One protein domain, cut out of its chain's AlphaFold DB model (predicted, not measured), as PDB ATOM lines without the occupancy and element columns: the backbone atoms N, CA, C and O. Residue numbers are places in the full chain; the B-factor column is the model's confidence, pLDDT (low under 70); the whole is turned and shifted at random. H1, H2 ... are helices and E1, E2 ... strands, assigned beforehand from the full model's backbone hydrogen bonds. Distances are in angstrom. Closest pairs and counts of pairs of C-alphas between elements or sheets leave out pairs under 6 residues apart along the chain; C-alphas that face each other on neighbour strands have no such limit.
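Overview. This is residues 195 to 237 of the 246 residues of an uncharacterized protein of Gammaproteobacteria bacterium HGW-Gammaproteobacteria-1 (UniProt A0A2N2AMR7). A long two-stranded hairpin, E1 and E2, runs on into a tail, residues 224 to 237, that folds back near its end; the one-turn helix H1 sits beside E1. The 43 printed residues hold H1, E1 and E2 in that order, mostly strand, with under half in named elements. The sheet, E1 - E2, is antiparallel. The whole is an extended rod, radius of gyration of the C-alphas 14.7 A, spanning 48 by 19 by 8 A.

Arrangement. H1, residues 195 to 198, comes closest to E1, residues 205 to 213, at the C-alphas of Leu 197 and Gln 206, 4.9 A. H1 is too short for an O i to N i+4 pair; its one O i to N i+3 pair is within range. E1 bends by 53 degrees at residue 210. A tight link joins it to E2, residues 216 to 223, in an antiparallel hairpin at 155 degrees; N 206 and O 222, 2.9 A, and N 218 and O 211, 2.8 A, are within hydrogen-bond range. H1 and E2 are apart.

Along the chain. H1 begins at C-alpha 195, (-39.345, -13.557, 110.766). E1 is 22.7 A long and E2 21.9 A, ending at C-alpha 223, (-53.040, -21.659, 109.888).

Size, cuts and confidence. The farthest C-alphas, Gly 215 and Asn 232, are 48.7 A apart. The printed part has no cut. Residue 217 and residues 227 to 237 are under pLDDT 70.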
ATOM      1  N   GLU A 195     -39.197 -14.577 111.800       86.31
ATOM      2  CA  GLU A 195     -39.345 -13.557 110.766       86.31
ATOM      3  C   GLU A 195     -40.330 -13.979 109.670       86.31
ATOM      4  O   GLU A 195     -41.253 -13.229 109.375       86.31
ATOM      5  N   LYS A 196     -40.211 -15.199 109.122       84.69
ATOM      6  CA  LYS A 196     -41.137 -15.703 108.090       84.69
ATOM      7  C   LYS A 196     -42.567 -15.875 108.600       84.69
ATOM      8  O   LYS A 196     -43.508 -15.677 107.835       84.69
ATOM      9  N   LEU A 197     -42.735 -16.253 109.870       86.06
ATOM     10  CA  LEU A 197     -44.055 -16.344 110.498       86.06
ATOM     11  C   LEU A 197     -44.699 -14.956 110.643       86.06
ATOM     12  O   LEU A 197     -45.884 -14.805 110.355       86.06
ATOM     13  N   LEU A 198     -43.920 -13.961 111.080       84.62
ATOM     14  CA  LEU A 198     -44.381 -12.589 111.322       84.62
ATOM     15  C   LEU A 198     -44.581 -11.783 110.034       84.62
ATOM     16  O   LEU A 198     -45.456 -10.927 109.984       84.62
ATOM     17  N   SER A 199     -43.796 -12.055 108.991       83.50
ATOM     18  CA  SER A 199     -43.924 -11.386 107.690       83.50
ATOM     19  C   SER A 199     -45.035 -11.966 106.816       83.50
ATOM     20  O   SER A 199     -45.296 -11.450 105.733       83.50
ATOM     21  N   GLY A 200     -45.664 -13.067 107.242       79.00
ATOM     22  CA  GLY A 200     -46.633 -13.796 106.426       79.00
ATOM     23  C   GLY A 200     -46.009 -14.537 105.237       79.00
ATOM     24  O   GLY A 200     -46.730 -15.043 104.382       79.00
ATOM     25  N   GLY A 201     -44.680 -14.654 105.174       79.31
ATOM     26  CA  GLY A 201     -43.966 -15.263 104.048       79.31
ATOM     27  C   GLY A 201     -44.085 -16.790 103.945       79.31
ATOM     28  O   GLY A 201     -43.516 -17.380 103.027       79.31
ATOM     29  N   HIS A 202     -44.779 -17.455 104.875       82.75
ATOM     30  CA  HIS A 202     -44.992 -18.904 104.850       82.75
ATOM     31  C   HIS A 202     -46.435 -19.256 104.456       82.75
ATOM     32  O   HIS A 202     -47.397 -18.693 104.972       82.75
ATOM     33  N   SER A 203     -46.606 -20.228 103.558       79.19
ATOM     34  CA  SER A 203     -47.919 -20.596 102.998       79.19
ATOM     35  C   SER A 203     -48.820 -21.380 103.959       79.19
ATOM     36  O   SER A 203     -50.028 -21.463 103.739       79.19
ATOM     37  N   GLN A 204     -48.244 -21.969 105.014       80.44
ATOM     38  CA  GLN A 204     -48.962 -22.841 105.955       80.44
ATOM     39  C   GLN A 204     -49.335 -22.167 107.285       80.44
ATOM     40  O   GLN A 204     -50.265 -22.619 107.951       80.44
ATOM     41  N   ALA A 205     -48.614 -21.121 107.694       84.31
ATOM     42  CA  ALA A 205     -48.812 -20.449 108.978       84.31
ATOM     43  C   ALA A 205     -48.320 -19.002 108.907       84.31
ATOM     44  O   ALA A 205     -47.212 -18.757 108.435       84.31
ATOM     45  N   GLN A 206     -49.130 -18.059 109.380       86.25
ATOM     46  CA  GLN A 206     -48.846 -16.625 109.341       86.25
ATOM     47  C   GLN A 206     -49.393 -15.969 110.610       86.25
ATOM     48  O   GLN A 206     -50.492 -16.308 111.050       86.25
ATOM     49  N   LEU A 207     -48.650 -15.030 111.191       84.81
ATOM     50  CA  LEU A 207     -49.114 -14.222 112.317       84.81
ATOM     51  C   LEU A 207     -49.200 -12.761 111.883       84.81
ATOM     52  O   LEU A 207     -48.184 -12.167 111.540       84.81
ATOM     53  N   SER A 208     -50.393 -12.174 111.948       81.62
ATOM     54  CA  SER A 208     -50.595 -10.743 111.724       81.62
ATOM     55  C   SER A 208     -51.034 -10.066 113.019       81.62
ATOM     56  O   SER A 208     -51.970 -10.505 113.684       81.62
ATOM     57  N   ILE A 209     -50.358  -8.987 113.409       79.88
ATOM     58  CA  ILE A 209     -50.814  -8.134 114.513       79.88
ATOM     59  C   ILE A 209     -51.791  -7.133 113.904       79.88
ATOM     60  O   ILE A 209     -51.396  -6.333 113.062       79.88
ATOM     61  N   THR A 210     -53.064  -7.208 114.282       77.69
ATOM     62  CA  THR A 210     -54.125  -6.421 113.638       77.69
ATOM     63  C   THR A 210     -54.469  -5.161 114.417       77.69
ATOM     64  O   THR A 210     -54.833  -4.160 113.814       77.69
ATOM     65  N   HIS A 211     -54.358  -5.179 115.748       76.62
ATOM     66  CA  HIS A 211     -54.641  -4.012 116.586       76.62
ATOM     67  C   HIS A 211     -54.030  -4.153 117.985       76.62
ATOM     68  O   HIS A 211     -53.420  -5.161 118.339       76.62
ATOM     69  N   THR A 212     -54.196  -3.132 118.819       75.06
ATOM     70  CA  THR A 212     -53.850  -3.169 120.244       75.06
ATOM     71  C   THR A 212     -55.142  -3.135 121.057       75.06
ATOM     72  O   THR A 212     -55.959  -2.236 120.888       75.06
ATOM     73  N   SER A 213     -55.348  -4.108 121.945       73.38
ATOM     74  CA  SER A 213     -56.507  -4.169 122.842       73.38
ATOM     75  C   SER A 213     -56.037  -4.049 124.287       73.38
ATOM     76  O   SER A 213     -55.204  -4.831 124.745       73.38
ATOM     77  N   ARG A 214     -56.533  -3.036 125.015       78.88
ATOM     78  CA  ARG A 214     -56.136  -2.736 126.410       78.88
ATOM     79  C   ARG A 214     -54.609  -2.642 126.601       78.88
ATOM     80  O   ARG A 214     -54.059  -3.202 127.547       78.88
ATOM     81  N   GLY A 215     -53.916  -1.993 125.663       76.19
ATOM     82  CA  GLY A 215     -52.454  -1.844 125.685       76.19
ATOM     83  C   GLY A 215     -51.664  -3.121 125.370       76.19
ATOM     84  O   GLY A 215     -50.441  -3.113 125.467       76.19
ATOM     85  N   ARG A 216     -52.329  -4.222 124.986       73.81
ATOM     86  CA  ARG A 216     -51.681  -5.471 124.566       73.81
ATOM     87  C   ARG A 216     -51.851  -5.682 123.060       73.81
ATOM     88  O   ARG A 216     -52.957  -5.477 122.558       73.81
ATOM     89  N   PRO A 217     -50.801  -6.095 122.331       69.75
ATOM     90  CA  PRO A 217     -50.937  -6.443 120.924       69.75
ATOM     91  C   PRO A 217     -51.914  -7.613 120.778       69.75
ATOM     92  O   PRO A 217     -51.770  -8.649 121.430       69.75
ATOM     93  N   ALA A 218     -52.921  -7.413 119.938       77.38
ATOM     94  CA  ALA A 218     -53.897  -8.406 119.539       77.38
ATOM     95  C   ALA A 218     -53.689  -8.704 118.051       77.38
ATOM     96  O   ALA A 218     -53.480  -7.812 117.227       77.38
ATOM     97  N   GLY A 219     -53.696  -9.983 117.704       79.12
ATOM     98  CA  GLY A 219     -53.379 -10.428 116.360       79.12
ATOM     99  C   GLY A 219     -54.144 -11.676 115.980       79.12
ATOM    100  O   GLY A 219     -54.779 -12.320 116.816       79.12
ATOM    101  N   VAL A 220     -54.066 -12.004 114.700       80.50
ATOM    102  CA  VAL A 220     -54.674 -13.181 114.104       80.50
ATOM    103  C   VAL A 220     -53.559 -14.145 113.726       80.50
ATOM    104  O   VAL A 220     -52.615 -13.794 113.021       80.50
ATOM    105  N   LEU A 221     -53.675 -15.380 114.205       82.31
ATOM    106  CA  LEU A 221     -52.862 -16.492 113.735       82.31
ATOM    107  C   LEU A 221     -53.644 -17.211 112.637       82.31
ATOM    108  O   LEU A 221     -54.667 -17.833 112.916       82.31
ATOM    109  N   ARG A 222     -53.162 -17.137 111.397       82.75
ATOM    110  CA  ARG A 222     -53.705 -17.909 110.276       82.75
ATOM    111  C   ARG A 222     -52.917 -19.207 110.149       82.75
ATOM    112  O   ARG A 222     -51.693 -19.185 110.028       82.75
ATOM    113  N   ILE A 223     -53.615 -20.338 110.159       80.19
ATOM    114  CA  ILE A 223     -53.040 -21.659 109.888       80.19
ATOM    115  C   ILE A 223     -53.800 -22.243 108.705       80.19
ATOM    116  O   ILE A 223     -55.006 -22.451 108.791       80.19
ATOM    117  N   LYS A 224     -53.096 -22.535 107.612       78.06
ATOM    118  CA  LYS A 224     -53.666 -23.261 106.477       78.06
ATOM    119  C   LYS A 224     -53.487 -24.754 106.733       78.06
ATOM    120  O   LYS A 224     -52.385 -25.284 106.583       78.06
ATOM    121  N   ALA A 225     -54.557 -25.407 107.171       72.56
ATOM    122  CA  ALA A 225     -54.606 -26.858 107.264       72.56
ATOM    123  C   ALA A 225     -54.856 -27.441 105.868       72.56
ATOM    124  O   ALA A 225     -55.742 -26.984 105.151       72.56
ATOM    125  N   PHE A 226     -54.070 -28.442 105.481       72.25
ATOM    126  CA  PHE A 226     -54.360 -29.225 104.285       72.25
ATOM    127  C   PHE A 226     -55.234 -30.399 104.695       72.25
ATOM    128  O   PHE A 226     -54.906 -31.128 105.636       72.25
ATOM    129  N   VAL A 227     -56.343 -30.561 103.987       66.94
ATOM    130  CA  VAL A 227     -57.328 -31.615 104.208       66.94
ATOM    131  C   VAL A 227     -57.469 -32.384 102.899       66.94
ATOM    132  O   VAL A 227     -57.716 -31.799 101.849       66.94
ATOM    133  N   ALA A 228     -57.253 -33.698 102.957       62.47
ATOM    134  CA  ALA A 228     -57.251 -34.598 101.801       62.47
ATOM    135  C   ALA A 228     -56.254 -34.256 100.661       62.47
ATOM    136  O   ALA A 228     -55.408 -33.358 100.732       62.47
ATOM    137  N   ARG A 229     -56.301 -35.082  99.613       61.88
ATOM    138  CA  ARG A 229     -55.575 -34.907  98.353       61.88
ATOM    139  C   ARG A 229     -56.582 -34.707  97.224       61.88
ATOM    140  O   ARG A 229     -57.696 -35.217  97.311       61.88
ATOM    141  N   ASP A 230     -56.197 -33.970  96.188       62.59
ATOM    142  CA  ASP A 230     -57.022 -33.815  94.989       62.59
ATOM    143  C   ASP A 230     -57.064 -35.117  94.162       62.59
ATOM    144  O   ASP A 230     -56.381 -36.100  94.469       62.59
ATOM    145  N   ALA A 231     -57.848 -35.118  93.079       58.75
ATOM    146  CA  ALA A 231     -57.945 -36.244  92.144       58.75
ATOM    147  C   ALA A 231     -56.592 -36.653  91.518       58.75
ATOM    148  O   ALA A 231     -56.451 -37.768  91.026       58.75
ATOM    149  N   ASN A 232     -55.584 -35.777  91.575       59.50
ATOM    150  CA  ASN A 232     -54.229 -36.004  91.077       59.50
ATOM    151  C   ASN A 232     -53.243 -36.360  92.200       59.50
ATOM    152  O   ASN A 232     -52.026 -36.304  92.004       59.50
ATOM    153  N   ASN A 233     -53.747 -36.714  93.387       54.69
ATOM    154  CA  ASN A 233     -52.962 -37.069  94.563       54.69
ATOM    155  C   ASN A 233     -52.034 -35.933  95.052       54.69
ATOM    156  O   ASN A 233     -51.092 -36.192  95.808       54.69
ATOM    157  N   LYS A 234     -52.266 -34.677  94.656       58.28
ATOM    158  CA  LYS A 234     -51.560 -33.509  95.196       58.28
ATOM    159  C   LYS A 234     -52.238 -33.053  96.489       58.28
ATOM    160  O   LYS A 234     -53.437 -33.271  96.651       58.28
ATOM    161  N   PRO A 235     -51.502 -32.434  97.432       57.38
ATOM    162  CA  PRO A 235     -52.125 -31.744  98.557       57.38
ATOM    163  C   PRO A 235     -53.128 -30.736  98.003       57.38
ATOM    164  O   PRO A 235     -52.723 -29.776  97.346       57.38
ATOM    165  N   ALA A 236     -54.419 -30.978  98.218       55.12
ATOM    166  CA  ALA A 236     -55.423 -30.026  97.791       55.12
ATOM    167  C   ALA A 236     -55.363 -28.847  98.771       55.12
ATOM    168  O   ALA A 236     -55.497 -29.057  99.983       55.12
ATOM    169  N   PRO A 237     -55.128 -27.607  98.309       53.25
ATOM    170  CA  PRO A 237     -55.576 -26.469  99.090       53.25
ATOM    171  C   PRO A 237     -57.101 -26.560  99.223       53.25
ATOM    172  O   PRO A 237     -57.775 -27.149  98.376       53.25
TER     173      PRO A 237